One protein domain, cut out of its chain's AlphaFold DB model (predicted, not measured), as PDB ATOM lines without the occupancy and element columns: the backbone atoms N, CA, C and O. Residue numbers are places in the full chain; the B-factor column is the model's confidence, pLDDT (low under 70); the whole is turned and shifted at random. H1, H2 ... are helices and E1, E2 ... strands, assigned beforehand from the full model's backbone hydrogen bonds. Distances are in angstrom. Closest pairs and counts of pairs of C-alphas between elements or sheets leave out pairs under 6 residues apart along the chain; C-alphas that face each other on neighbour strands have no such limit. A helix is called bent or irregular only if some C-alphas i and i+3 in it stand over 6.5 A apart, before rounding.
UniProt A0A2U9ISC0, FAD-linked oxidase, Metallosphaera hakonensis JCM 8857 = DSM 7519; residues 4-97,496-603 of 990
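AT A GLANCE: This is residues 4 to 97 and 496 to 603 of the 990 residues of the protein "FAD-linked oxidase" of Metallosphaera hakonensis JCM 8857 = DSM 7519 (UniProt A0A2U9ISC0). The domain has two lobes: at one end a small three-stranded sheet with H1 and H4 packed on it, at the other a cluster of mostly crossed helices round the long H9. H2 sits between the lobes. The printed part has 202 residues with twelve named helices and three named strands, in the order H1 H2 H3 E1 H4 E2 E3 H5 H6 H7 H8 H9 H10 H11 H12; the sheet order is E1 E3 E2, parallel, and the class is mostly helix. The whole is compact and rounded, with a radius of gyration of the C-alphas of 16.2 A and spans of 45 by 38 by 35 A.

IN THESE COORDINATES: E1 is residues 48 to 50, E3 92 to 95 and E2 72 to 75. H4, residues 55 to 68, measures 20.2 A; H1, residues 4 to 14, begins at C-alpha 4 (31.411, 3.012, 64.189) and is irregular, with C-alphas 10 and 13 9.6 A apart. H2 is residues 19 to 24 and H3 32 to 36. H9, residues 539 to 556, measures 25.8 A from C-alpha 539 (19.555, 15.243, 42.393), with a kink of 25 degrees near residue 550. H5 is 497 to 506, H6 508 to 513, H7 521 to 524, H8 527 to 531, H10 563 to 570 and H11 577 to 581. H12, residues 588 to 602, measures 21.5 A and ends at C-alpha 602 (12.099, 27.389, 59.845).

HOW THE PARTS SIT: N 50 and O 93 of E1 and E3 are 2.8 A apart, within hydrogen-bond range, as are N 73 and O 92 of E2 and E3, 2.8 A. E1, H4, E2 form a split strand-helix-strand unit, two parallel strands joined through a helix with E3 between them, its crossover right-handed. H1 and H4 are on one face of the sheet, two layers; they are close but not clearly touching, C-alphas 11 and 57 being closest at 7.7 A. H2 only grazes the sheet. H9 is the hub, touching H2, H3, H5, H6 and H7; with residues 541 to 549 alone it touches H2, closest C-alphas 24 and 545, 4.1 A. H12 touches H10, closest C-alphas 570 and 596, 5.3 A, at a shallow tilt of 20 degrees, opposite ways. H11 touches H7 and H12; H8 touches no helix. Every O i to N i+4 pair is within hydrogen-bond range in H2, H3, H4, H6, H8 and H10, against 5 of 7 in H1, 5 of 6 in H5, 13 of 14 in H9, 10 of 11 in H12 and 0 of 1 in H11, where 0 of 2 O i to N i+3 pairs are; H7 is too short for an i+4 pair.

THE WHOLE: The C-alphas farthest apart, of Lys 67 and Gly 580, are 46.5 A apart. Residues 98 to 495 are not printed, and C-alphas 97 and 496 are 32.8 A apart across the cut. The links H3 to E1 and E2 to E3 are long. pLDDT is under 70 at residues 573, 597 and 599 to 603.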
ATOM      1  N   ARG A   4      31.542   1.608  64.586       94.25
ATOM      2  CA  ARG A   4      31.411   3.012  64.189       94.25
ATOM      3  C   ARG A   4      32.729   3.767  64.362       94.25
ATOM      4  O   ARG A   4      33.182   4.383  63.406       94.25
ATOM      5  N   GLU A   5      33.357   3.692  65.539       93.25
ATOM      6  CA  GLU A   5      34.606   4.423  65.806       93.25
ATOM      7  C   GLU A   5      35.770   3.902  64.952       93.25
ATOM      8  O   GLU A   5      36.642   4.671  64.553       93.25
ATOM      9  N   GLU A   6      35.785   2.603  64.635       96.19
ATOM     10  CA  GLU A   6      36.790   2.014  63.744       96.19
ATOM     11  C   GLU A   6      36.619   2.465  62.294       96.19
ATOM     12  O   GLU A   6      37.599   2.838  61.647       96.19
ATOM     13  N   LEU A   7      35.381   2.484  61.795       96.38
ATOM     14  CA  LEU A   7      35.060   2.990  60.463       96.38
ATOM     15  C   LEU A   7      35.374   4.487  60.348       96.38
ATOM     16  O   LEU A   7      36.058   4.906  59.414       96.38
ATOM     17  N   GLU A   8      34.926   5.285  61.313       93.00
ATOM     18  CA  GLU A   8      35.190   6.723  61.361       93.00
ATOM     19  C   GLU A   8      36.698   7.006  61.411       93.00
ATOM     20  O   GLU A   8      37.208   7.774  60.594       93.00
ATOM     21  N   GLY A   9      37.433   6.309  62.283       93.38
ATOM     22  CA  GLY A   9      38.884   6.440  62.397       93.38
ATOM     23  C   GLY A   9      39.643   6.035  61.129       93.38
ATOM     24  O   GLY A   9      40.661   6.645  60.805       93.38
ATOM     25  N   ARG A  10      39.155   5.033  60.382       95.81
ATOM     26  CA  ARG A  10      39.815   4.539  59.163       95.81
ATOM     27  C   ARG A  10      39.492   5.357  57.910       95.81
ATOM     28  O   ARG A  10      40.357   5.494  57.039       95.81
ATOM     29  N   PHE A  11      38.264   5.851  57.778       94.94
ATOM     30  CA  PHE A  11      37.764   6.425  56.522       94.94
ATOM     31  C   PHE A  11      37.510   7.939  56.584       94.94
ATOM     32  O   PHE A  11      37.493   8.579  55.525       94.94
ATOM     33  N   GLY A  12      37.368   8.533  57.777       89.00
ATOM     34  CA  GLY A  12      37.129   9.968  57.964       89.00
ATOM     35  C   GLY A  12      35.942  10.470  57.135       89.00
ATOM     36  O   GLY A  12      34.862   9.887  57.169       89.00
ATOM     37  N   ASP A  13      36.167  11.492  56.301       84.75
ATOM     38  CA  ASP A  13      35.150  12.083  55.408       84.75
ATOM     39  C   ASP A  13      34.564  11.094  54.368       84.75
ATOM     40  O   ASP A  13      33.580  11.403  53.692       84.75
ATOM     41  N   ASN A  14      35.163   9.908  54.203       91.75
ATOM     42  CA  ASN A  14      34.676   8.848  53.312       91.75
ATOM     43  C   ASN A  14      33.770   7.832  54.009       91.75
ATOM     44  O   ASN A  14      33.362   6.862  53.379       91.75
ATOM     45  N   PHE A  15      33.457   8.039  55.281       94.44
ATOM     46  CA  PHE A  15      32.476   7.269  56.028       94.44
ATOM     47  C   PHE A  15      31.281   8.156  56.383       94.44
ATOM     48  O   PHE A  15      31.420   9.360  56.623       94.44
ATOM     49  N   SER A  16      30.085   7.573  56.411       91.94
ATOM     50  CA  SER A  16      28.895   8.234  56.929       91.94
ATOM     51  C   SER A  16      27.918   7.251  57.558       91.94
ATOM     52  O   SER A  16      27.607   6.210  56.990       91.94
ATOM     53  N   ASP A  17      27.368   7.639  58.697       91.94
ATOM     54  CA  ASP A  17      26.200   7.053  59.351       91.94
ATOM     55  C   ASP A  17      25.003   8.025  59.350       91.94
ATOM     56  O   ASP A  17      23.984   7.772  59.998       91.94
ATOM     57  N   SER A  18      25.110   9.140  58.611       88.62
ATOM     58  CA  SER A  18      24.061  10.158  58.562       88.62
ATOM     59  C   SER A  18      22.777   9.610  57.943       88.62
ATOM     60  O   SER A  18      22.794   8.794  57.018       88.62
ATOM     61  N   LEU A  19      21.638  10.100  58.437       89.19
ATOM     62  CA  LEU A  19      20.319   9.727  57.924       89.19
ATOM     63  C   LEU A  19      20.215   9.971  56.412       89.19
ATOM     64  O   LEU A  19      19.705   9.130  55.678       89.19
ATOM     65  N   VAL A  20      20.737  11.110  55.952       90.25
ATOM     66  CA  VAL A  20      20.698  11.521  54.547       90.25
ATOM     67  C   VAL A  20      21.445  10.534  53.650       90.25
ATOM     68  O   VAL A  20      20.883  10.070  52.660       90.25
ATOM     69  N   GLU A  21      22.664  10.161  54.039       92.25
ATOM     70  CA  GLU A  21      23.486   9.187  53.317       92.25
ATOM     71  C   GLU A  21      22.849   7.803  53.325       92.25
ATOM     72  O   GLU A  21      22.703   7.169  52.284       92.25
ATOM     73  N   ARG A  22      22.385   7.330  54.479       94.88
ATOM     74  CA  ARG A  22      21.787   5.994  54.574       94.88
ATOM     75  C   ARG A  22      20.530   5.876  53.715       94.88
ATOM     76  O   ARG A  22      20.388   4.914  52.963       94.88
ATOM     77  N   LEU A  23      19.638   6.864  53.778       94.62
ATOM     78  CA  LEU A  23      18.377   6.832  53.037       94.62
ATOM     79  C   LEU A  23      18.543   7.100  51.540       94.62
ATOM     80  O   LEU A  23      17.755   6.587  50.752       94.62
ATOM     81  N   SER A  24      19.569   7.833  51.099       93.88
ATOM     82  CA  SER A  24      19.801   8.006  49.658       93.88
ATOM     83  C   SER A  24      20.232   6.712  48.957       93.88
ATOM     84  O   SER A  24      20.191   6.645  47.733       93.88
ATOM     85  N   HIS A  25      20.630   5.676  49.700       94.69
ATOM     86  CA  HIS A  25      21.079   4.396  49.148       94.69
ATOM     87  C   HIS A  25      20.082   3.242  49.351       94.69
ATOM     88  O   HIS A  25      20.433   2.074  49.190       94.69
ATOM     89  N   THR A  26      18.820   3.539  49.671       90.69
ATOM     90  CA  THR A  26      17.776   2.514  49.869       90.69
ATOM     91  C   THR A  26      17.017   2.147  48.596       90.69
ATOM     92  O   THR A  26      16.083   1.346  48.647       90.69
ATOM     93  N   ALA A  27      17.341   2.777  47.465       88.50
ATOM     94  CA  ALA A  27      16.582   2.655  46.228       88.50
ATOM     95  C   ALA A  27      17.475   2.443  44.994       88.50
ATOM     96  O   ALA A  27      18.557   3.019  44.849       88.50
ATOM     97  N   ASP A  28      16.955   1.634  44.076       87.81
ATOM     98  CA  ASP A  28      17.372   1.518  42.682       87.81
ATOM     99  C   ASP A  28      16.120   1.577  41.778       87.81
ATOM    100  O   ASP A  28      15.035   1.915  42.250       87.81
ATOM    101  N   MET A  29      16.230   1.269  40.481       82.31
ATOM    102  CA  MET A  29      15.071   1.267  39.569       82.31
ATOM    103  C   MET A  29      14.066   0.129  39.845       82.31
ATOM    104  O   MET A  29      13.054   0.028  39.137       82.31
ATOM    105  N   GLY A  30      14.366  -0.767  40.786       78.50
ATOM    106  CA  GLY A  30      13.537  -1.894  41.174       78.50
ATOM    107  C   GLY A  30      12.373  -1.519  42.085       78.50
ATOM    108  O   GLY A  30      12.253  -0.410  42.596       78.50
ATOM    109  N   PHE A  31      11.481  -2.486  42.288       74.56
ATOM    110  CA  PHE A  31      10.211  -2.283  42.995       74.56
ATOM    111  C   PHE A  31      10.308  -2.522  44.519       74.56
ATOM    112  O   PHE A  31       9.299  -2.783  45.171       74.56
ATOM    113  N   VAL A  32      11.524  -2.553  45.089       79.50
ATOM    114  CA  VAL A  32      11.747  -3.004  46.480       79.50
ATOM    115  C   VAL A  32      11.198  -2.005  47.500       79.50
ATOM    116  O   VAL A  32      10.456  -2.449  48.379       79.50
ATOM    117  N   PRO A  33      11.471  -0.684  47.403       79.25
ATOM    118  CA  PRO A  33      10.907   0.276  48.351       79.25
ATOM    119  C   PRO A  33       9.379   0.182  48.421       79.25
ATOM    120  O   PRO A  33       8.811   0.153  49.508       79.25
ATOM    121  N   GLN A  34       8.721   0.005  47.273       81.94
ATOM    122  CA  GLN A  34       7.272  -0.156  47.171       81.94
ATOM    123  C   GLN A  34       6.773  -1.415  47.882       81.94
ATOM    124  O   GLN A  34       5.710  -1.380  48.493       81.94
ATOM    125  N   LEU A  35       7.526  -2.520  47.855       80.19
ATOM    126  CA  LEU A  35       7.172  -3.704  48.639       80.19
ATOM    127  C   LEU A  35       7.277  -3.452  50.141       80.19
ATOM    128  O   LEU A  35       6.397  -3.887  50.885       80.19
ATOM    129  N   VAL A  36       8.297  -2.722  50.596       83.50
ATOM    130  CA  VAL A  36       8.404  -2.334  52.012       83.50
ATOM    131  C   VAL A  36       7.192  -1.504  52.428       83.50
ATOM    132  O   VAL A  36       6.622  -1.743  53.490       83.50
ATOM    133  N   TRP A  37       6.693  -0.641  51.540       84.69
ATOM    134  CA  TRP A  37       5.473   0.132  51.779       84.69
ATOM    135  C   TRP A  37       4.193  -0.705  51.919       84.69
ATOM    136  O   TRP A  37       3.152  -0.188  52.318       84.69
ATOM    137  N   THR A  38       4.251  -2.003  51.609       74.69
ATOM    138  CA  THR A  38       3.153  -2.956  51.839       74.69
ATOM    139  C   THR A  38       3.288  -3.742  53.148       74.69
ATOM    140  O   THR A  38       2.540  -4.695  53.367       74.69
ATOM    141  N   GLY A  39       4.236  -3.371  54.017       78.81
ATOM    142  CA  GLY A  39       4.492  -4.020  55.309       78.81
ATOM    143  C   GLY A  39       5.545  -5.130  55.262       78.81
ATOM    144  O   GLY A  39       5.674  -5.899  56.217       78.81
ATOM    145  N   MET A  40       6.298  -5.242  54.165       84.88
ATOM    146  CA  MET A  40       7.422  -6.172  54.078       84.88
ATOM    147  C   MET A  40       8.619  -5.632  54.868       84.88
ATOM    148  O   MET A  40       9.053  -4.504  54.655       84.88
ATOM    149  N   LYS A  41       9.183  -6.449  55.760       88.75
ATOM    150  CA  LYS A  41      10.215  -6.018  56.718       88.75
ATOM    151  C   LYS A  41      11.647  -6.299  56.256       88.75
ATOM    152  O   LYS A  41      12.475  -6.738  57.047       88.75
ATOM    153  N   ILE A  42      11.954  -6.057  54.981       91.38
ATOM    154  CA  ILE A  42      13.338  -6.157  54.490       91.38
ATOM    155  C   ILE A  42      14.121  -4.936  54.982       91.38
ATOM    156  O   ILE A  42      13.701  -3.797  54.773       91.38
ATOM    157  N   LYS A  43      15.285  -5.164  55.598       92.19
ATOM    158  CA  LYS A  43      16.168  -4.098  56.094       92.19
ATOM    159  C   LYS A  43      16.951  -3.454  54.945       92.19
ATOM    160  O   LYS A  43      18.137  -3.716  54.751       92.19
ATOM    161  N   ILE A  44      16.262  -2.614  54.178       94.44
ATOM    162  CA  ILE A  44      16.821  -1.932  53.000       94.44
ATOM    163  C   ILE A  44      17.660  -0.692  53.321       94.44
ATOM    164  O   ILE A  44      18.318  -0.156  52.435       94.44
ATOM    165  N   ILE A  45      17.634  -0.227  54.573       95.31
ATOM    166  CA  ILE A  45      18.406   0.929  55.032       95.31
ATOM    167  C   ILE A  45      19.766   0.430  55.526       95.31
ATOM    168  O   ILE A  45      19.783  -0.347  56.482       95.31
ATOM    169  N   PRO A  46      20.889   0.843  54.909       96.88
ATOM    170  CA  PRO A  46      22.212   0.490  55.406       96.88
ATOM    171  C   PRO A  46      22.468   1.151  56.764       96.88
ATOM    172  O   PRO A  46      21.902   2.202  57.078       96.88
ATOM    173  N   ASP A  47      23.342   0.555  57.565       96.94
ATOM    174  CA  ASP A  47      23.785   1.144  58.832       96.94
ATOM    175  C   ASP A  47      24.873   2.192  58.586       96.94
ATOM    176  O   ASP A  47      24.865   3.255  59.205       96.94
ATOM    177  N   TYR A  48      25.755   1.918  57.620       97.88
ATOM    178  CA  TYR A  48      26.906   2.751  57.289       97.88
ATOM    179  C   TYR A  48      27.115   2.824  55.775       97.88
ATOM    180  O   TYR A  48      26.937   1.831  55.072       97.88
ATOM    181  N   VAL A  49      27.542   3.982  55.275       98.00
ATOM    182  CA  VAL A  49      27.940   4.211  53.880       98.00
ATOM    183  C   VAL A  49      29.431   4.537  53.841       98.00
ATOM    184  O   VAL A  49      29.911   5.369  54.615       98.00
ATOM    185  N   ILE A  50      30.175   3.881  52.950       98.12
ATOM    186  CA  ILE A  50      31.624   4.041  52.804       98.12
ATOM    187  C   ILE A  50      31.968   4.306  51.337       98.12
ATOM    188  O   ILE A  50      31.519   3.586  50.449       98.12
ATOM    189  N   TYR A  51      32.810   5.311  51.103       96.88
ATOM    190  CA  TYR A  51      33.295   5.749  49.795       96.88
ATOM    191  C   TYR A  51      34.781   5.383  49.608       96.88
ATOM    192  O   TYR A  51      35.648   6.228  49.857       96.88
ATOM    193  N   PRO A  52      35.126   4.141  49.219       97.44
ATOM    194  CA  PRO A  52      36.516   3.733  49.019       97.44
ATOM    195  C   PRO A  52      37.220   4.608  47.977       97.44
ATOM    196  O   PRO A  52      36.635   4.989  46.966       97.44
ATOM    197  N   ARG A  53      38.500   4.908  48.211       95.44
ATOM    198  CA  ARG A  53      39.340   5.700  47.286       95.44
ATOM    199  C   ARG A  53      40.382   4.858  46.558       95.44
ATOM    200  O   ARG A  53      40.983   5.310  45.585       95.44
ATOM    201  N   ASN A  54      40.668   3.678  47.091       96.81
ATOM    202  CA  ASN A  54      41.707   2.771  46.630       96.81
ATOM    203  C   ASN A  54      41.393   1.339  47.087       96.81
ATOM    204  O   ASN A  54      40.392   1.077  47.756       96.81
ATOM    205  N   VAL A  55      42.249   0.402  46.690       98.00
ATOM    206  CA  VAL A  55      42.069  -1.016  47.000       98.00
ATOM    207  C   VAL A  55      42.314  -1.323  48.483       98.00
ATOM    208  O   VAL A  55      41.671  -2.208  49.040       98.00
ATOM    209  N   GLU A  56      43.179  -0.563  49.154       98.12
ATOM    210  CA  GLU A  56      43.454  -0.707  50.585       98.12
ATOM    211  C   GLU A  56      42.211  -0.401  51.429       98.12
ATOM    212  O   GLU A  56      41.914  -1.131  52.375       98.12
ATOM    213  N   ASP A  57      41.441   0.626  51.053       98.31
ATOM    214  CA  ASP A  57      40.144   0.927  51.663       98.31
ATOM    215  C   ASP A  57      39.197  -0.285  51.550       98.31
ATOM    216  O   ASP A  57      38.558  -0.650  52.535       98.31
ATOM    217  N   LEU A  58      39.149  -0.968  50.398       98.62
ATOM    218  CA  LEU A  58      38.309  -2.159  50.203       98.62
ATOM    219  C   LEU A  58      38.750  -3.346  51.069       98.62
ATOM    220  O   LEU A  58      37.904  -4.011  51.665       98.62
ATOM    221  N   ILE A  59      40.056  -3.609  51.169       98.62
ATOM    222  CA  ILE A  59      40.596  -4.662  52.042       98.62
ATOM    223  C   ILE A  59      40.171  -4.411  53.494       98.62
ATOM    224  O   ILE A  59      39.724  -5.332  54.180       98.62
ATOM    225  N   ASP A  60      40.291  -3.169  53.963       98.38
ATOM    226  CA  ASP A  60      39.956  -2.819  55.341       98.38
ATOM    227  C   ASP A  60      38.447  -2.881  55.602       98.38
ATOM    228  O   ASP A  60      38.045  -3.377  56.652       98.38
ATOM    229  N   ILE A  61      37.605  -2.503  54.632       98.50
ATOM    230  CA  ILE A  61      36.150  -2.722  54.705       98.50
ATOM    231  C   ILE A  61      35.842  -4.207  54.923       98.50
ATOM    232  O   ILE A  61      35.075  -4.544  55.824       98.50
ATOM    233  N   VAL A  62      36.458  -5.103  54.142       98.56
ATOM    234  CA  VAL A  62      36.229  -6.553  54.253       98.56
ATOM    235  C   VAL A  62      36.724  -7.103  55.591       98.56
ATOM    236  O   VAL A  62      36.048  -7.921  56.211       98.56
ATOM    237  N   LYS A  63      37.874  -6.637  56.089       97.94
ATOM    238  CA  LYS A  63      38.384  -7.029  57.413       97.94
ATOM    239  C   LYS A  63      37.461  -6.579  58.542       97.94
ATOM    240  O   LYS A  63      37.150  -7.383  59.418       97.94
ATOM    241  N   ILE A  64      37.015  -5.323  58.522       98.06
ATOM    242  CA  ILE A  64      36.109  -4.763  59.536       98.06
ATOM    243  C   ILE A  64      34.768  -5.501  59.486       98.06
ATOM    244  O   ILE A  64      34.273  -5.959  60.512       98.06
ATOM    245  N   SER A  65      34.216  -5.699  58.293       97.81
ATOM    246  CA  SER A  65      32.984  -6.455  58.082       97.81
ATOM    247  C   SER A  65      33.061  -7.883  58.635       97.81
ATOM    248  O   SER A  65      32.177  -8.280  59.388       97.81
ATOM    249  N   ASN A  66      34.140  -8.622  58.353       97.31
ATOM    250  CA  ASN A  66      34.362  -9.961  58.909       97.31
ATOM    251  C   ASN A  66      34.532  -9.945  60.435       97.31
ATOM    252  O   ASN A  66      33.997 -10.806  61.128       97.31
ATOM    253  N   LYS A  67      35.271  -8.966  60.970       97.06
ATOM    254  CA  LYS A  67      35.520  -8.813  62.411       97.06
ATOM    255  C   LYS A  67      34.234  -8.573  63.202       97.06
ATOM    256  O   LYS A  67      34.092  -9.107  64.298       97.06
ATOM    257  N   TYR A  68      33.336  -7.747  62.668       97.25
ATOM    258  CA  TYR A  68      32.085  -7.365  63.326       97.25
ATOM    259  C   TYR A  68      30.868  -8.166  62.846       97.25
ATOM    260  O   TYR A  68      29.774  -7.947  63.358       97.25
ATOM    261  N   ASP A  69      31.056  -9.083  61.893       96.25
ATOM    262  CA  ASP A  69      30.003  -9.885  61.268       96.25
ATOM    263  C   ASP A  69      28.848  -9.008  60.735       96.25
ATOM    264  O   ASP A  69      27.678  -9.154  61.100       96.25
ATOM    265  N   VAL A  70      29.194  -8.046  59.871       96.88
ATOM    266  CA  VAL A  70      28.260  -7.079  59.264       96.88
ATOM    267  C   VAL A  70      28.283  -7.225  57.743       96.88
ATOM    268  O   VAL A  70      29.375  -7.222  57.178       96.88
ATOM    269  N   PRO A  71      27.135  -7.331  57.047       97.75
ATOM    270  CA  PRO A  71      27.119  -7.569  55.608       97.75
ATOM    271  C   PRO A  71      27.588  -6.347  54.808       97.75
ATOM    272  O   PRO A  71      27.494  -5.211  55.268       97.75
ATOM    273  N   ILE A  72      28.066  -6.592  53.590       98.56
ATOM    274  CA  ILE A  72      28.516  -5.593  52.622       98.56
ATOM    275  C   ILE A  72      27.580  -5.596  51.411       98.56
ATOM    276  O   ILE A  72      27.357  -6.636  50.797       98.56
ATOM    277  N   THR A  73      27.099  -4.423  51.006       98.12
ATOM    278  CA  THR A  73      26.370  -4.210  49.749       98.12
ATOM    279  C   THR A  73      27.168  -3.253  48.853       98.12
ATOM    280  O   THR A  73      27.299  -2.078  49.198       98.12
ATOM    281  N   PRO A  74      27.720  -3.703  47.711       97.44
ATOM    282  CA  PRO A  74      28.381  -2.803  46.774       97.44
ATOM    283  C   PRO A  74      27.361  -1.945  46.019       97.44
ATOM    284  O   PRO A  74      26.343  -2.439  45.531       97.44
ATOM    285  N   TYR A  75      27.673  -0.663  45.871       96.12
ATOM    286  CA  TYR A  75      26.833   0.326  45.215       96.12
ATOM    287  C   TYR A  75      27.612   1.047  44.112       96.12
ATOM    288  O   TYR A  75      28.714   1.553  44.313       96.12
ATOM    289  N   GLY A  76      27.033   1.064  42.911       92.75
ATOM    290  CA  GLY A  76      27.526   1.866  41.792       92.75
ATOM    291  C   GLY A  76      26.757   3.179  41.693       92.75
ATOM    292  O   GLY A  76      27.143   4.191  42.250       92.75
ATOM    293  N   ARG A  77      25.648   3.157  40.949       89.12
ATOM    294  CA  ARG A  77      24.753   4.318  40.761       89.12
ATOM    295  C   ARG A  77      23.271   3.993  40.991       89.12
ATOM    296  O   ARG A  77      22.396   4.751  40.575       89.12
ATOM    297  N   GLY A  78      22.977   2.816  41.550       88.94
ATOM    298  CA  GLY A  78      21.601   2.351  41.761       88.94
ATOM    299  C   GLY A  78      20.742   2.323  40.489       88.94
ATOM    300  O   GLY A  78      19.558   2.630  40.544       88.94
ATOM    301  N   THR A  79      21.328   2.007  39.327       85.94
ATOM    302  CA  THR A  79      20.620   1.981  38.030       85.94
ATOM    303  C   THR A  79      20.164   0.575  37.614       85.94
ATOM    304  O   THR A  79      19.788   0.368  36.459       85.94
ATOM    305  N   ASN A  80      20.247  -0.417  38.511       85.06
ATOM    306  CA  ASN A  80      19.675  -1.750  38.288       85.06
ATOM    307  C   ASN A  80      18.177  -1.746  38.659       85.06
ATOM    308  O   ASN A  80      17.700  -0.830  39.316       85.06
ATOM    309  N   ARG A  81      17.435  -2.741  38.181       81.38
ATOM    310  CA  ARG A  81      15.979  -2.897  38.214       81.38
ATOM    311  C   ARG A  81      15.510  -4.024  39.138       81.38
ATOM    312  O   ARG A  81      14.304  -4.219  39.271       81.38
ATOM    313  N   TYR A  82      16.429  -4.782  39.740       86.75
ATOM    314  CA  TYR A  82      16.095  -5.989  40.499       86.75
ATOM    315  C   TYR A  82      16.487  -5.925  41.988       86.75
ATOM    316  O   TYR A  82      16.447  -6.947  42.673       86.75
ATOM    317  N   GLY A  83      16.805  -4.744  42.531       89.88
ATOM    318  CA  GLY A  83      17.156  -4.576  43.947       89.88
ATOM    319  C   GLY A  83      18.592  -4.980  44.283       89.88
ATOM    320  O   GLY A  83      18.914  -5.235  45.438       89.88
ATOM    321  N   ASN A  84      19.465  -5.094  43.285       90.75
ATOM    322  CA  ASN A  84      20.822  -5.627  43.430       90.75
ATOM    323  C   ASN A  84      21.705  -4.744  44.312       90.75
ATOM    324  O   ASN A  84      22.543  -5.253  45.052       90.75
ATOM    325  N   ALA A  85      21.519  -3.429  44.187       92.31
ATOM    326  CA  ALA A  85      22.270  -2.416  44.918       92.31
ATOM    327  C   ALA A  85      21.581  -2.020  46.236       92.31
ATOM    328  O   ALA A  85      22.074  -1.141  46.935       92.31
ATOM    329  N   ILE A  86      20.437  -2.637  46.557       94.31
ATOM    330  CA  ILE A  86      19.674  -2.353  47.770       94.31
ATOM    331  C   ILE A  86      20.104  -3.351  48.859       94.31
ATOM    332  O   ILE A  86      20.060  -4.571  48.634       94.31
ATOM    333  N   PRO A  87      20.500  -2.876  50.054       95.31
ATOM    334  CA  PRO A  87      20.732  -3.747  51.198       95.31
ATOM    335  C   PRO A  87      19.524  -4.646  51.475       95.31
ATOM    336  O   PRO A  87      18.383  -4.276  51.221       95.31
ATOM    337  N   ALA A  88      19.752  -5.857  51.975       94.06
ATOM    338  CA  ALA A  88      18.651  -6.710  52.440       94.06
ATOM    339  C   ALA A  88      18.756  -7.086  53.922       94.06
ATOM    340  O   ALA A  88      17.830  -7.679  54.467       94.06
ATOM    341  N   ASP A  89      19.860  -6.713  54.569       95.06
ATOM    342  CA  ASP A  89      20.108  -6.929  55.995       95.06
ATOM    343  C   ASP A  89      20.913  -5.758  56.588       95.06
ATOM    344  O   ASP A  89      21.818  -5.958  57.391       95.06
ATOM    345  N   GLY A  90      20.627  -4.527  56.139       95.44
ATOM    346  CA  GLY A  90      21.371  -3.330  56.544       95.44
ATOM    347  C   GLY A  90      22.871  -3.432  56.244       95.44
ATOM    348  O   GLY A  90      23.265  -3.814  55.138       95.44
ATOM    349  N   GLY A  91      23.700  -3.089  57.227       97.19
ATOM    350  CA  GLY A  91      25.149  -3.250  57.192       97.19
ATOM    351  C   GLY A  91      25.909  -2.144  56.462       97.19
ATOM    352  O   GLY A  91      25.502  -0.980  56.461       97.19
ATOM    353  N   LEU A  92      27.053  -2.510  55.880       98.50
ATOM    354  CA  LEU A  92      27.947  -1.605  55.163       98.50
ATOM    355  C   LEU A  92      27.513  -1.491  53.704       98.50
ATOM    356  O   LEU A  92      27.508  -2.476  52.967       98.50
ATOM    357  N   LEU A  93      27.220  -0.282  53.250       98.38
ATOM    358  CA  LEU A  93      27.075   0.022  51.836       98.38
ATOM    359  C   LEU A  93      28.358   0.663  51.310       98.38
ATOM    360  O   LEU A  93      28.858   1.628  51.884       98.38
ATOM    361  N   VAL A  94      28.899   0.117  50.224       98.50
ATOM    362  CA  VAL A  94      30.192   0.523  49.659       98.50
ATOM    363  C   VAL A  94      29.958   1.193  48.312       98.50
ATOM    364  O   VAL A  94      29.726   0.506  47.319       98.50
ATOM    365  N   ASP A  95      30.003   2.522  48.280       97.38
ATOM    366  CA  ASP A  95      29.771   3.332  47.083       97.38
ATOM    367  C   ASP A  95      31.089   3.607  46.342       97.38
ATOM    368  O   ASP A  95      31.961   4.346  46.799       97.38
ATOM    369  N   PHE A  96      31.223   3.029  45.149       97.06
ATOM    370  CA  PHE A  96      32.444   3.094  44.343       97.06
ATOM    371  C   PHE A  96      32.672   4.436  43.633       97.06
ATOM    372  O   PHE A  96      33.650   4.567  42.903       97.06
ATOM    373  N   SER A  97      31.818   5.442  43.814       93.44
ATOM    374  CA  SER A  97      31.870   6.728  43.099       93.44
ATOM    375  C   SER A  97      33.196   7.497  43.191       93.44
ATOM    376  O   SER A  97      33.438   8.343  42.332       93.44
ATOM    377  N   ILE A 496      -0.532   5.576  51.414       84.00
ATOM    378  CA  ILE A 496       0.436   4.883  52.265       84.00
ATOM    379  C   ILE A 496       0.810   5.830  53.405       84.00
ATOM    380  O   ILE A 496       1.061   7.016  53.184       84.00
ATOM    381  N   GLU A 497       0.826   5.319  54.635       84.19
ATOM    382  CA  GLU A 497       1.024   6.156  55.820       84.19
ATOM    383  C   GLU A 497       2.420   6.792  55.822       84.19
ATOM    384  O   GLU A 497       2.541   7.996  56.051       84.19
ATOM    385  N   GLY A 498       3.463   6.043  55.443       87.88
ATOM    386  CA  GLY A 498       4.808   6.600  55.289       87.88
ATOM    387  C   GLY A 498       4.881   7.746  54.283       87.88
ATOM    388  O   GLY A 498       5.632   8.700  54.489       87.88
ATOM    389  N   TYR A 499       4.065   7.712  53.226       88.62
ATOM    390  CA  TYR A 499       3.992   8.797  52.250       88.62
ATOM    391  C   TYR A 499       3.296  10.033  52.828       88.62
ATOM    392  O   TYR A 499       3.850  11.126  52.713       88.62
ATOM    393  N   LYS A 500       2.153   9.865  53.511       87.12
ATOM    394  CA  LYS A 500       1.460  10.961  54.218       87.12
ATOM    395  C   LYS A 500       2.408  11.693  55.164       87.12
ATOM    396  O   LYS A 500       2.508  12.918  55.131       87.12
ATOM    397  N   VAL A 501       3.134  10.928  55.981       86.81
ATOM    398  CA  VAL A 501       4.072  11.474  56.965       86.81
ATOM    399  C   VAL A 501       5.263  12.134  56.275       86.81
ATOM    400  O   VAL A 501       5.609  13.259  56.616       86.81
ATOM    401  N   THR A 502       5.846  11.512  55.248       89.88
ATOM    402  CA  THR A 502       6.964  12.106  54.490       89.88
ATOM    403  C   THR A 502       6.564  13.420  53.811       89.88
ATOM    404  O   THR A 502       7.322  14.394  53.831       89.88
ATOM    405  N   LYS A 503       5.345  13.490  53.259       88.56
ATOM    406  CA  LYS A 503       4.797  14.695  52.628       88.56
ATOM    407  C   LYS A 503       4.663  15.864  53.608       88.56
ATOM    408  O   LYS A 503       4.807  17.006  53.193       88.56
ATOM    409  N   LYS A 504       4.492  15.611  54.909       84.50
ATOM    410  CA  LYS A 504       4.494  16.665  55.938       84.50
ATOM    411  C   LYS A 504       5.824  17.427  56.007       84.50
ATOM    412  O   LYS A 504       5.826  18.631  56.254       84.50
ATOM    413  N   TYR A 505       6.945  16.740  55.787       83.75
ATOM    414  CA  TYR A 505       8.283  17.335  55.864       83.75
ATOM    415  C   TYR A 505       8.748  17.915  54.525       83.75
ATOM    416  O   TYR A 505       9.404  18.953  54.502       83.75
ATOM    417  N   LEU A 506       8.412  17.247  53.417       87.94
ATOM    418  CA  LEU A 506       8.958  17.549  52.090       87.94
ATOM    419  C   LEU A 506       7.941  18.172  51.114       87.94
ATOM    420  O   LEU A 506       8.325  18.596  50.025       87.94
ATOM    421  N   ASP A 507       6.660  18.246  51.483       86.88
ATOM    422  CA  ASP A 507       5.559  18.793  50.674       86.88
ATOM    423  C   ASP A 507       5.577  18.250  49.227       86.88
ATOM    424  O   ASP A 507       5.756  17.047  49.006       86.88
ATOM    425  N   ILE A 508       5.443  19.119  48.222       85.31
ATOM    426  CA  ILE A 508       5.436  18.766  46.801       85.31
ATOM    427  C   ILE A 508       6.723  18.053  46.358       85.31
ATOM    428  O   ILE A 508       6.728  17.386  45.321       85.31
ATOM    429  N   PHE A 509       7.821  18.154  47.119       88.38
ATOM    430  CA  PHE A 509       9.041  17.407  46.824       88.38
ATOM    431  C   PHE A 509       8.824  15.894  46.903       88.38
ATOM    432  O   PHE A 509       9.336  15.165  46.048       88.38
ATOM    433  N   ALA A 510       7.989  15.426  47.836       88.69
ATOM    434  CA  ALA A 510       7.623  14.016  47.930       88.69
ATOM    435  C   ALA A 510       6.904  13.526  46.659       88.69
ATOM    436  O   ALA A 510       7.246  12.467  46.125       88.69
ATOM    437  N   ASP A 511       5.985  14.332  46.113       85.19
ATOM    438  CA  ASP A 511       5.183  13.987  44.932       85.19
ATOM    439  C   ASP A 511       6.056  13.695  43.698       85.19
ATOM    440  O   ASP A 511       5.792  12.756  42.943       85.19
ATOM    441  N   TYR A 512       7.108  14.491  43.465       86.44
ATOM    442  CA  TYR A 512       7.998  14.271  42.318       86.44
ATOM    443  C   TYR A 512       9.146  13.313  42.608       86.44
ATOM    444  O   TYR A 512       9.619  12.674  41.669       86.44
ATOM    445  N   ALA A 513       9.578  13.155  43.861       86.81
ATOM    446  CA  ALA A 513      10.558  12.126  44.200       86.81
ATOM    447  C   ALA A 513      10.064  10.734  43.784       86.81
ATOM    448  O   ALA A 513      10.816   9.924  43.249       86.81
ATOM    449  N   ILE A 514       8.761  10.500  43.911       81.38
ATOM    450  CA  ILE A 514       8.084   9.294  43.433       81.38
ATOM    451  C   ILE A 514       8.062   9.182  41.900       81.38
ATOM    452  O   ILE A 514       8.068   8.073  41.367       81.38
ATOM    453  N   LYS A 515       8.048  10.309  41.181       80.31
ATOM    454  CA  LYS A 515       8.147  10.345  39.712       80.31
ATOM    455  C   LYS A 515       9.579  10.124  39.221       80.31
ATOM    456  O   LYS A 515       9.764   9.813  38.046       80.31
ATOM    457  N   CYS A 516      10.592  10.302  40.079       82.88
ATOM    458  CA  CYS A 516      11.983  10.050  39.717       82.88
ATOM    459  C   CYS A 516      12.162   8.587  39.299       82.88
ATOM    460  O   CYS A 516      11.823   7.662  40.037       82.88
ATOM    461  N   ILE A 517      12.736   8.401  38.111       76.44
ATOM    462  CA  ILE A 517      12.878   7.097  37.456       76.44
ATOM    463  C   ILE A 517      14.229   6.419  37.703       76.44
ATOM    464  O   ILE A 517      14.542   5.429  37.050       76.44
ATOM    465  N   ASP A 518      15.057   7.011  38.559       80.88
ATOM    466  CA  ASP A 518      16.337   6.462  39.008       80.88
ATOM    467  C   ASP A 518      17.389   6.218  37.908       80.88
ATOM    468  O   ASP A 518      18.331   5.452  38.081       80.88
ATOM    469  N   CYS A 519      17.296   6.942  36.785       78.81
ATOM    470  CA  CYS A 519      18.223   6.820  35.648       78.81
ATOM    471  C   CYS A 519      19.620   7.435  35.864       78.81
ATOM    472  O   CYS A 519      20.507   7.231  35.040       78.81
ATOM    473  N   ALA A 520      19.802   8.228  36.924       84.69
ATOM    474  CA  ALA A 520      21.047   8.915  37.293       84.69
ATOM    475  C   ALA A 520      21.619   9.937  36.277       84.69
ATOM    476  O   ALA A 520      22.711  10.457  36.488       84.69
ATOM    477  N   MET A 521      20.895  10.326  35.221       80.50
ATOM    478  CA  MET A 521      21.384  11.330  34.252       80.50
ATOM    479  C   MET A 521      21.702  12.692  34.876       80.50
ATOM    480  O   MET A 521      22.687  13.343  34.529       80.50
ATOM    481  N   CYS A 522      20.862  13.118  35.821       85.31
ATOM    482  CA  CYS A 522      21.036  14.370  36.548       85.31
ATOM    483  C   CYS A 522      22.338  14.399  37.365       85.31
ATOM    484  O   CYS A 522      22.864  15.480  37.610       85.31
ATOM    485  N   VAL A 523      22.872  13.233  37.749       87.56
ATOM    486  CA  VAL A 523      24.132  13.090  38.492       87.56
ATOM    487  C   VAL A 523      25.305  13.546  37.623       87.56
ATOM    488  O   VAL A 523      26.146  14.318  38.070       87.56
ATOM    489  N   THR A 524      25.329  13.136  36.354       80.50
ATOM    490  CA  THR A 524      26.448  13.404  35.436       80.50
ATOM    491  C   THR A 524      26.593  14.878  35.066       80.50
ATOM    492  O   THR A 524      27.704  15.341  34.813       80.50
ATOM    493  N   VAL A 525      25.493  15.633  35.039       82.06
ATOM    494  CA  VAL A 525      25.524  17.083  34.780       82.06
ATOM    495  C   VAL A 525      25.580  17.917  36.058       82.06
ATOM    496  O   VAL A 525      25.651  19.140  35.976       82.06
ATOM    497  N   CYS A 526      25.533  17.289  37.240       85.38
ATOM    498  CA  CYS A 526      25.513  18.004  38.509       85.38
ATOM    499  C   CYS A 526      26.916  18.542  38.845       85.38
ATOM    500  O   CYS A 526      27.819  17.754  39.144       85.38
ATOM    501  N   PRO A 527      27.122  19.874  38.873       78.69
ATOM    502  CA  PRO A 527      28.423  20.441  39.217       78.69
ATOM    503  C   PRO A 527      28.812  20.147  40.671       78.69
ATOM    504  O   PRO A 527      29.993  20.009  40.971       78.69
ATOM    505  N   GLN A 528      27.829  20.000  41.568       77.69
ATOM    506  CA  GLN A 528      28.082  19.686  42.976       77.69
ATOM    507  C   GLN A 528      28.582  18.254  43.147       77.69
ATOM    508  O   GLN A 528      29.586  18.051  43.817       77.69
ATOM    509  N   TYR A 529      27.947  17.287  42.478       84.62
ATOM    510  CA  TYR A 529      28.388  15.891  42.509       84.62
ATOM    511  C   TYR A 529      29.777  15.714  41.884       84.62
ATOM    512  O   TYR A 529      30.580  14.912  42.341       84.62
ATOM    513  N   ARG A 530      30.101  16.504  40.853       82.31
ATOM    514  CA  ARG A 530      31.442  16.496  40.255       82.31
ATOM    515  C   ARG A 530      32.536  16.955  41.228       82.31
ATOM    516  O   ARG A 530      33.680  16.543  41.075       82.31
ATOM    517  N   LEU A 531      32.210  17.845  42.166       77.50
ATOM    518  CA  LEU A 531      33.146  18.305  43.197       77.50
ATOM    519  C   LEU A 531      33.176  17.355  44.398       77.50
ATOM    520  O   LEU A 531      34.248  17.082  44.922       77.50
ATOM    521  N   ILE A 532      32.011  16.852  44.809       81.12
ATOM    522  CA  ILE A 532      31.866  15.868  45.879       81.12
ATOM    523  C   ILE A 532      31.048  14.696  45.337       81.12
ATOM    524  O   ILE A 532      29.815  14.779  45.329       81.12
ATOM    525  N   PRO A 533      31.698  13.606  44.901       85.12
ATOM    526  CA  PRO A 533      31.011  12.404  44.447       85.12
ATOM    527  C   PRO A 533      30.458  11.645  45.660       85.12
ATOM    528  O   PRO A 533      31.017  10.651  46.105       85.12
ATOM    529  N   GLN A 534      29.394  12.189  46.248       87.00
ATOM    530  CA  GLN A 534      28.580  11.563  47.282       87.00
ATOM    531  C   GLN A 534      27.123  11.631  46.866       87.00
ATOM    532  O   GLN A 534      26.645  12.633  46.317       87.00
ATOM    533  N   TRP A 535      26.429  10.527  47.088       87.31
ATOM    534  CA  TRP A 535      25.146  10.263  46.465       87.31
ATOM    535  C   TRP A 535      24.041  11.259  46.840       87.31
ATOM    536  O   TRP A 535      23.373  11.748  45.919       87.31
ATOM    537  N   PRO A 536      23.873  11.666  48.116       86.50
ATOM    538  CA  PRO A 536      22.807  12.589  48.503       86.50
ATOM    539  C   PRO A 536      22.898  13.967  47.857       86.50
ATOM    540  O   PRO A 536      21.907  14.690  47.776       86.50
ATOM    541  N   TYR A 537      24.088  14.356  47.400       83.38
ATOM    542  CA  TYR A 537      24.329  15.668  46.802       83.38
ATOM    543  C   TYR A 537      24.015  15.699  45.311       83.38
ATOM    544  O   TYR A 537      23.983  16.774  44.701       83.38
ATOM    545  N   ALA A 538      23.747  14.539  44.716       87.31
ATOM    546  CA  ALA A 538      23.189  14.460  43.386       87.31
ATOM    547  C   ALA A 538      21.656  14.554  43.428       87.31
ATOM    548  O   ALA A 538      21.031  14.016  44.342       87.31
ATOM    549  N   PRO A 539      21.010  15.131  42.397       88.50
ATOM    550  CA  PRO A 539      19.555  15.243  42.393       88.50
ATOM    551  C   PRO A 539      18.817  13.904  42.519       88.50
ATOM    552  O   PRO A 539      17.759  13.849  43.132       88.50
ATOM    553  N   LYS A 540      19.376  12.813  41.971       89.50
ATOM    554  CA  LYS A 540      18.815  11.466  42.158       89.50
ATOM    555  C   LYS A 540      18.842  11.049  43.632       89.50
ATOM    556  O   LYS A 540      17.809  10.623  44.129       89.50
ATOM    557  N   GLY A 541      19.974  11.211  44.321       91.19
ATOM    558  CA  GLY A 541      20.104  10.822  45.727       91.19
ATOM    559  C   GLY A 541      19.144  11.577  46.647       91.19
ATOM    560  O   GLY A 541      18.615  10.991  47.584       91.19
ATOM    561  N   MET A 542      18.814  12.834  46.323       90.00
ATOM    562  CA  MET A 542      17.771  13.597  47.029       90.00
ATOM    563  C   MET A 542      16.376  12.964  46.874       90.00
ATOM    564  O   MET A 542      15.576  12.984  47.805       90.00
ATOM    565  N   PHE A 543      16.067  12.388  45.708       91.00
ATOM    566  CA  PHE A 543      14.810  11.663  45.495       91.00
ATOM    567  C   PHE A 543      14.818  10.274  46.136       91.00
ATOM    568  O   PHE A 543      13.794   9.852  46.678       91.00
ATOM    569  N   ASP A 544      15.958   9.581  46.103       92.00
ATOM    570  CA  ASP A 544      16.137   8.300  46.791       92.00
ATOM    571  C   ASP A 544      15.953   8.464  48.302       92.00
ATOM    572  O   ASP A 544      15.245   7.667  48.908       92.00
ATOM    573  N   PHE A 545      16.482   9.548  48.882       93.50
ATOM    574  CA  PHE A 545      16.276   9.909  50.284       93.50
ATOM    575  C   PHE A 545      14.786   9.958  50.649       93.50
ATOM    576  O   PHE A 545      14.370   9.338  51.625       93.50
ATOM    577  N   THR A 546      13.954  10.616  49.835       92.25
ATOM    578  CA  THR A 546      12.499  10.654  50.054       92.25
ATOM    579  C   THR A 546      11.884   9.252  50.012       92.25
ATOM    580  O   THR A 546      11.059   8.920  50.860       92.25
ATOM    581  N   LYS A 547      12.276   8.403  49.053       90.56
ATOM    582  CA  LYS A 547      11.790   7.010  48.982       90.56
ATOM    583  C   LYS A 547      12.213   6.222  50.227       90.56
ATOM    584  O   LYS A 547      11.404   5.474  50.775       90.56
ATOM    585  N   GLY A 548      13.442   6.443  50.690       92.88
ATOM    586  CA  GLY A 548      13.989   5.889  51.921       92.88
ATOM    587  C   GLY A 548      13.227   6.328  53.166       92.88
ATOM    588  O   GLY A 548      12.956   5.483  54.010       92.88
ATOM    589  N   LEU A 549      12.797   7.592  53.264       92.62
ATOM    590  CA  LEU A 549      11.962   8.075  54.374       92.62
ATOM    591  C   LEU A 549      10.618   7.347  54.446       92.62
ATOM    592  O   LEU A 549      10.218   6.892  55.518       92.62
ATOM    593  N   ILE A 550       9.951   7.175  53.300       91.50
ATOM    594  CA  ILE A 550       8.691   6.422  53.232       91.50
ATOM    595  C   ILE A 550       8.930   4.988  53.720       91.50
ATOM    596  O   ILE A 550       8.176   4.479  54.545       91.50
ATOM    597  N   SER A 551      10.008   4.344  53.263       91.12
ATOM    598  CA  SER A 551      10.369   2.996  53.711       91.12
ATOM    599  C   SER A 551      10.762   2.931  55.189       91.12
ATOM    600  O   SER A 551      10.395   1.976  55.865       91.12
ATOM    601  N   MET A 552      11.466   3.935  55.714       92.00
ATOM    602  CA  MET A 552      11.861   4.017  57.122       92.00
ATOM    603  C   MET A 552      10.639   4.026  58.031       92.00
ATOM    604  O   MET A 552      10.600   3.274  59.003       92.00
ATOM    605  N   PHE A 553       9.616   4.805  57.679       90.44
ATOM    606  CA  PHE A 553       8.366   4.813  58.426       90.44
ATOM    607  C   PHE A 553       7.709   3.440  58.486       90.44
ATOM    608  O   PHE A 553       7.261   3.007  59.539       90.44
ATOM    609  N   GLU A 554       7.652   2.742  57.359       88.12
ATOM    610  CA  GLU A 554       6.977   1.446  57.266       88.12
ATOM    611  C   GLU A 554       7.767   0.348  58.002       88.12
ATOM    612  O   GLU A 554       7.191  -0.606  58.525       88.12
ATOM    613  N   LEU A 555       9.088   0.516  58.123       88.38
ATOM    614  CA  LEU A 555       9.953  -0.367  58.904       88.38
ATOM    615  C   LEU A 555       9.923  -0.070  60.413       88.38
ATOM    616  O   LEU A 555      10.016  -1.004  61.208       88.38
ATOM    617  N   GLN A 556       9.817   1.201  60.815       86.62
ATOM    618  CA  GLN A 556      10.046   1.642  62.201       86.62
ATOM    619  C   GLN A 556       8.806   2.225  62.901       86.62
ATOM    620  O   GLN A 556       8.822   2.429  64.111       86.62
ATOM    621  N   GLY A 557       7.730   2.504  62.166       82.38
ATOM    622  CA  GLY A 557       6.485   3.099  62.668       82.38
ATOM    623  C   GLY A 557       6.543   4.604  62.954       82.38
ATOM    624  O   GLY A 557       5.527   5.181  63.342       82.38
ATOM    625  N   LYS A 558       7.705   5.243  62.772       81.12
ATOM    626  CA  LYS A 558       7.945   6.676  62.988       81.12
ATOM    627  C   LYS A 558       9.051   7.187  62.063       81.12
ATOM    628  O   LYS A 558       9.850   6.398  61.565       81.12
ATOM    629  N   ILE A 559       9.089   8.500  61.845       85.06
ATOM    630  CA  ILE A 559      10.216   9.185  61.204       85.06
ATOM    631  C   ILE A 559      10.580  10.386  62.066       85.06
ATOM    632  O   ILE A 559       9.693  11.155  62.428       85.06
ATOM    633  N   ASP A 560      11.866  10.564  62.339       85.25
ATOM    634  CA  ASP A 560      12.409  11.770  62.950       85.25
ATOM    635  C   ASP A 560      13.458  12.379  62.013       85.25
ATOM    636  O   ASP A 560      14.593  11.911  61.928       85.25
ATOM    637  N   VAL A 561      13.041  13.383  61.237       86.25
ATOM    638  CA  VAL A 561      13.900  14.044  60.246       86.25
ATOM    639  C   VAL A 561      14.385  15.379  60.811       86.25
ATOM    640  O   VAL A 561      13.563  16.291  60.931       86.25
ATOM    641  N   PRO A 562      15.684  15.535  61.133       82.94
ATOM    642  CA  PRO A 562      16.231  16.817  61.560       82.94
ATOM    643  C   PRO A 562      16.151  17.861  60.446       82.94
ATOM    644  O   PRO A 562      16.314  17.530  59.271       82.94
ATOM    645  N   ASP A 563      15.936  19.133  60.797       78.56
ATOM    646  CA  ASP A 563      15.868  20.211  59.804       78.56
ATOM    647  C   ASP A 563      17.180  20.316  59.021       78.56
ATOM    648  O   ASP A 563      17.147  20.526  57.813       78.56
ATOM    649  N   SER A 564      18.321  20.032  59.659       76.31
ATOM    650  CA  SER A 564      19.621  19.888  58.984       76.31
ATOM    651  C   SER A 564      19.642  18.813  57.891       76.31
ATOM    652  O   SER A 564      20.296  19.017  56.877       76.31
ATOM    653  N   ALA A 565      18.900  17.705  58.016       82.38
ATOM    654  CA  ALA A 565      18.812  16.701  56.951       82.38
ATOM    655  C   ALA A 565      18.025  17.230  55.744       82.38
ATOM    656  O   ALA A 565      18.431  17.027  54.600       82.38
ATOM    657  N   ILE A 566      16.918  17.945  55.987       81.19
ATOM    658  CA  ILE A 566      16.136  18.586  54.916       81.19
ATOM    659  C   ILE A 566      16.974  19.680  54.246       81.19
ATOM    660  O   ILE A 566      16.986  19.820  53.022       81.19
ATOM    661  N   ALA A 567      17.721  20.426  55.050       75.50
ATOM    662  CA  ALA A 567      18.582  21.489  54.585       75.50
ATOM    663  C   ALA A 567      19.803  20.964  53.802       75.50
ATOM    664  O   ALA A 567      20.223  21.560  52.805       75.50
ATOM    665  N   GLU A 568      20.329  19.800  54.192       78.06
ATOM    666  CA  GLU A 568      21.385  19.073  53.489       78.06
ATOM    667  C   GLU A 568      20.979  18.697  52.068       78.06
ATOM    668  O   GLU A 568      21.687  19.036  51.106       78.06
ATOM    669  N   ILE A 569      19.815  18.062  51.922       79.81
ATOM    670  CA  ILE A 569      19.293  17.683  50.606       79.81
ATOM    671  C   ILE A 569      18.843  18.905  49.794       79.81
ATOM    672  O   ILE A 569      18.919  18.879  48.567       79.81
ATOM    673  N   SER A 570      18.431  20.006  50.434       74.75
ATOM    674  CA  SER A 570      18.006  21.220  49.726       74.75
ATOM    675  C   SER A 570      19.174  22.073  49.217       74.75
ATOM    676  O   SER A 570      18.944  23.012  48.455       74.75
ATOM    677  N   GLY A 571      20.422  21.758  49.594       70.88
ATOM    678  CA  GLY A 571      21.641  22.503  49.251       70.88
ATOM    679  C   GLY A 571      22.030  22.478  47.764       70.88
ATOM    680  O   GLY A 571      23.128  22.067  47.411       70.88
ATOM    681  N   CYS A 572      21.148  22.891  46.861       73.50
ATOM    682  CA  CYS A 572      21.335  22.894  45.412       73.50
ATOM    683  C   CYS A 572      21.907  24.224  44.901       73.50
ATOM    684  O   CYS A 572      21.504  25.292  45.355       73.50
ATOM    685  N   HIS A 573      22.778  24.180  43.885       68.62
ATOM    686  CA  HIS A 573      23.262  25.394  43.202       68.62
ATOM    687  C   HIS A 573      22.212  26.040  42.272       68.62
ATOM    688  O   HIS A 573      22.407  27.152  41.797       68.62
ATOM    689  N   LYS A 574      21.088  25.361  42.002       71.75
ATOM    690  CA  LYS A 574      19.966  25.870  41.186       71.75
ATOM    691  C   LYS A 574      20.350  26.240  39.735       71.75
ATOM    692  O   LYS A 574      19.654  27.010  39.092       71.75
ATOM    693  N   CYS A 575      21.410  25.639  39.178       72.19
ATOM    694  CA  CYS A 575      21.875  25.907  37.803       72.19
ATOM    695  C   CYS A 575      20.950  25.411  36.672       72.19
ATOM    696  O   CYS A 575      21.214  25.700  35.511       72.19
ATOM    697  N   GLY A 576      19.927  24.601  36.972       77.31
ATOM    698  CA  GLY A 576      18.967  24.099  35.977       77.31
ATOM    699  C   GLY A 576      19.480  23.007  35.022       77.31
ATOM    700  O   GLY A 576      18.679  22.416  34.305       77.31
ATOM    701  N   LEU A 577      20.774  22.649  35.041       83.88
ATOM    702  CA  LEU A 577      21.335  21.625  34.134       83.88
ATOM    703  C   LEU A 577      20.613  20.272  34.234       83.88
ATOM    704  O   LEU A 577      20.418  19.584  33.233       83.88
ATOM    705  N   CYS A 578      20.204  19.897  35.447       86.62
ATOM    706  CA  CYS A 578      19.479  18.657  35.701       86.62
ATOM    707  C   CYS A 578      18.065  18.635  35.097       86.62
ATOM    708  O   CYS A 578      17.609  17.557  34.723       86.62
ATOM    709  N   ASP A 579      17.411  19.790  34.939       86.19
ATOM    710  CA  ASP A 579      16.065  19.882  34.363       86.19
ATOM    711  C   ASP A 579      16.102  19.560  32.864       86.19
ATOM    712  O   ASP A 579      15.279  18.793  32.368       86.19
ATOM    713  N   GLY A 580      17.117  20.079  32.160       77.69
ATOM    714  CA  GLY A 580      17.296  19.880  30.718       77.69
ATOM    715  C   GLY A 580      17.628  18.440  30.321       77.69
ATOM    716  O   GLY A 580      17.328  18.030  29.203       77.69
ATOM    717  N   VAL A 581      18.210  17.655  31.233       78.62
ATOM    718  CA  VAL A 581      18.496  16.228  30.996       78.62
ATOM    719  C   VAL A 581      17.472  15.293  31.630       78.62
ATOM    720  O   VAL A 581      17.573  14.087  31.417       78.62
ATOM    721  N   CYS A 582      16.519  15.796  32.426       80.81
ATOM    722  CA  CYS A 582      15.563  14.948  33.129       80.81
ATOM    723  C   CYS A 582      14.532  14.369  32.146       80.81
ATOM    724  O   CYS A 582      13.664  15.100  31.661       80.81
ATOM    725  N   PRO A 583      14.532  13.048  31.903       72.56
ATOM    726  CA  PRO A 583      13.604  12.449  30.948       72.56
ATOM    727  C   PRO A 583      12.140  12.530  31.399       72.56
ATOM    728  O   PRO A 583      11.240  12.639  30.574       72.56
ATOM    729  N   ALA A 584      11.904  12.523  32.712       74.94
ATOM    730  CA  ALA A 584      10.580  12.671  33.308       74.94
ATOM    731  C   ALA A 584      10.105  14.138  33.363       74.94
ATOM    732  O   ALA A 584       9.034  14.405  33.906       74.94
ATOM    733  N   ARG A 585      10.900  15.088  32.836       78.50
ATOM    734  CA  ARG A 585      10.640  16.538  32.865       78.50
ATOM    735  C   ARG A 585      10.296  17.057  34.267       78.50
ATOM    736  O   ARG A 585       9.442  17.924  34.434       78.50
ATOM    737  N   ILE A 586      10.951  16.500  35.288       84.56
ATOM    738  CA  ILE A 586      10.826  16.984  36.664       84.56
ATOM    739  C   ILE A 586      11.529  18.348  36.731       84.56
ATOM    740  O   ILE A 586      12.693  18.424  36.339       84.56
ATOM    741  N   PRO A 587      10.871  19.415  37.223       86.62
ATOM    742  CA  PRO A 587      11.490  20.726  37.399       86.62
ATOM    743  C   PRO A 587      12.313  20.742  38.698       86.62
ATOM    744  O   PRO A 587      11.969  21.419  39.668       86.62
ATOM    745  N   ILE A 588      13.371  19.930  38.733       88.12
ATOM    746  CA  ILE A 588      14.199  19.642  39.910       88.12
ATOM    747  C   ILE A 588      14.693  20.945  40.551       88.12
ATOM    748  O   ILE A 588      14.567  21.115  41.765       88.12
ATOM    749  N   SER A 589      15.231  21.877  39.756       81.56
ATOM    750  CA  SER A 589      15.791  23.126  40.286       81.56
ATOM    751  C   SER A 589      14.733  23.985  40.995       81.56
ATOM    752  O   SER A 589      14.925  24.370  42.151       81.56
ATOM    753  N   SER A 590      13.576  24.201  40.361       81.00
ATOM    754  CA  SER A 590      12.441  24.952  40.914       81.00
ATOM    755  C   SER A 590      11.863  24.316  42.175       81.00
ATOM    756  O   SER A 590      11.418  25.006  43.091       81.00
ATOM    757  N   MET A 591      11.865  22.989  42.243       83.81
ATOM    758  CA  MET A 591      11.396  22.262  43.414       83.81
ATOM    759  C   MET A 591      12.338  22.391  44.604       83.81
ATOM    760  O   MET A 591      11.880  22.622  45.721       83.81
ATOM    761  N   LEU A 592      13.646  22.293  44.367       78.25
ATOM    762  CA  LEU A 592      14.652  22.481  45.410       78.25
ATOM    763  C   LEU A 592      14.649  23.916  45.942       78.25
ATOM    764  O   LEU A 592      14.938  24.113  47.119       78.25
ATOM    765  N   ILE A 593      14.255  24.907  45.132       70.69
ATOM    766  CA  ILE A 593      13.974  26.267  45.617       70.69
ATOM    767  C   ILE A 593      12.834  26.246  46.635       70.69
ATOM    768  O   ILE A 593      13.031  26.728  47.742       70.69
ATOM    769  N   LYS A 594      11.683  25.645  46.305       75.38
ATOM    770  CA  LYS A 594      10.542  25.560  47.234       75.38
ATOM    771  C   LYS A 594      10.900  24.828  48.526       75.38
ATOM    772  O   LYS A 594      10.573  25.315  49.602       75.38
ATOM    773  N   LEU A 595      11.606  23.701  48.418       78.19
ATOM    774  CA  LEU A 595      12.067  22.944  49.579       78.19
ATOM    775  C   LEU A 595      13.036  23.778  50.431       78.19
ATOM    776  O   LEU A 595      12.878  23.851  51.645       78.19
ATOM    777  N   SER A 596      13.976  24.484  49.792       70.88
ATOM    778  CA  SER A 596      14.873  25.418  50.486       70.88
ATOM    779  C   SER A 596      14.099  26.535  51.178       70.88
ATOM    780  O   SER A 596      14.442  26.880  52.296       70.88
ATOM    781  N   SER A 597      13.052  27.087  50.554       68.12
ATOM    782  CA  SER A 597      12.194  28.113  51.157       68.12
ATOM    783  C   SER A 597      11.428  27.586  52.369       68.12
ATOM    784  O   SER A 597      11.277  28.305  53.350       68.12
ATOM    785  N   MET A 598      10.942  26.341  52.326       71.38
ATOM    786  CA  MET A 598      10.277  25.710  53.471       71.38
ATOM    787  C   MET A 598      11.224  25.549  54.653       71.38
ATOM    788  O   MET A 598      10.845  25.869  55.776       71.38
ATOM    789  N   VAL A 599      12.443  25.075  54.387       68.56
ATOM    790  CA  VAL A 599      13.495  24.988  55.398       68.56
ATOM    791  C   VAL A 599      13.834  26.385  55.891       68.56
ATOM    792  O   VAL A 599      13.741  26.629  57.078       68.56
ATOM    793  N   ALA A 600      14.108  27.334  54.998       61.03
ATOM    794  CA  ALA A 600      14.495  28.698  55.341       61.03
ATOM    795  C   ALA A 600      13.469  29.438  56.214       61.03
ATOM    796  O   ALA A 600      13.867  30.195  57.085       61.03
ATOM    797  N   ARG A 601      12.163  29.191  56.038       62.09
ATOM    798  CA  ARG A 601      11.114  29.722  56.934       62.09
ATOM    799  C   ARG A 601      11.214  29.201  58.370       62.09
ATOM    800  O   ARG A 601      10.700  29.846  59.271       62.09
ATOM    801  N   LYS A 602      11.805  28.021  58.551       56.56
ATOM    802  CA  LYS A 602      12.099  27.389  59.845       56.56
ATOM    803  C   LYS A 602      13.553  27.604  60.276       56.56
ATOM    804  O   LYS A 602      13.923  27.250  61.389       56.56
ATOM    805  N   VAL A 603      14.399  28.118  59.381       54.34
ATOM    806  CA  VAL A 603      15.801  28.396  59.679       54.34
ATOM    807  C   VAL A 603      15.847  29.674  60.505       54.34
ATOM    808  O   VAL A 603      15.215  30.662  60.133       54.34
TER     809      VAL A 603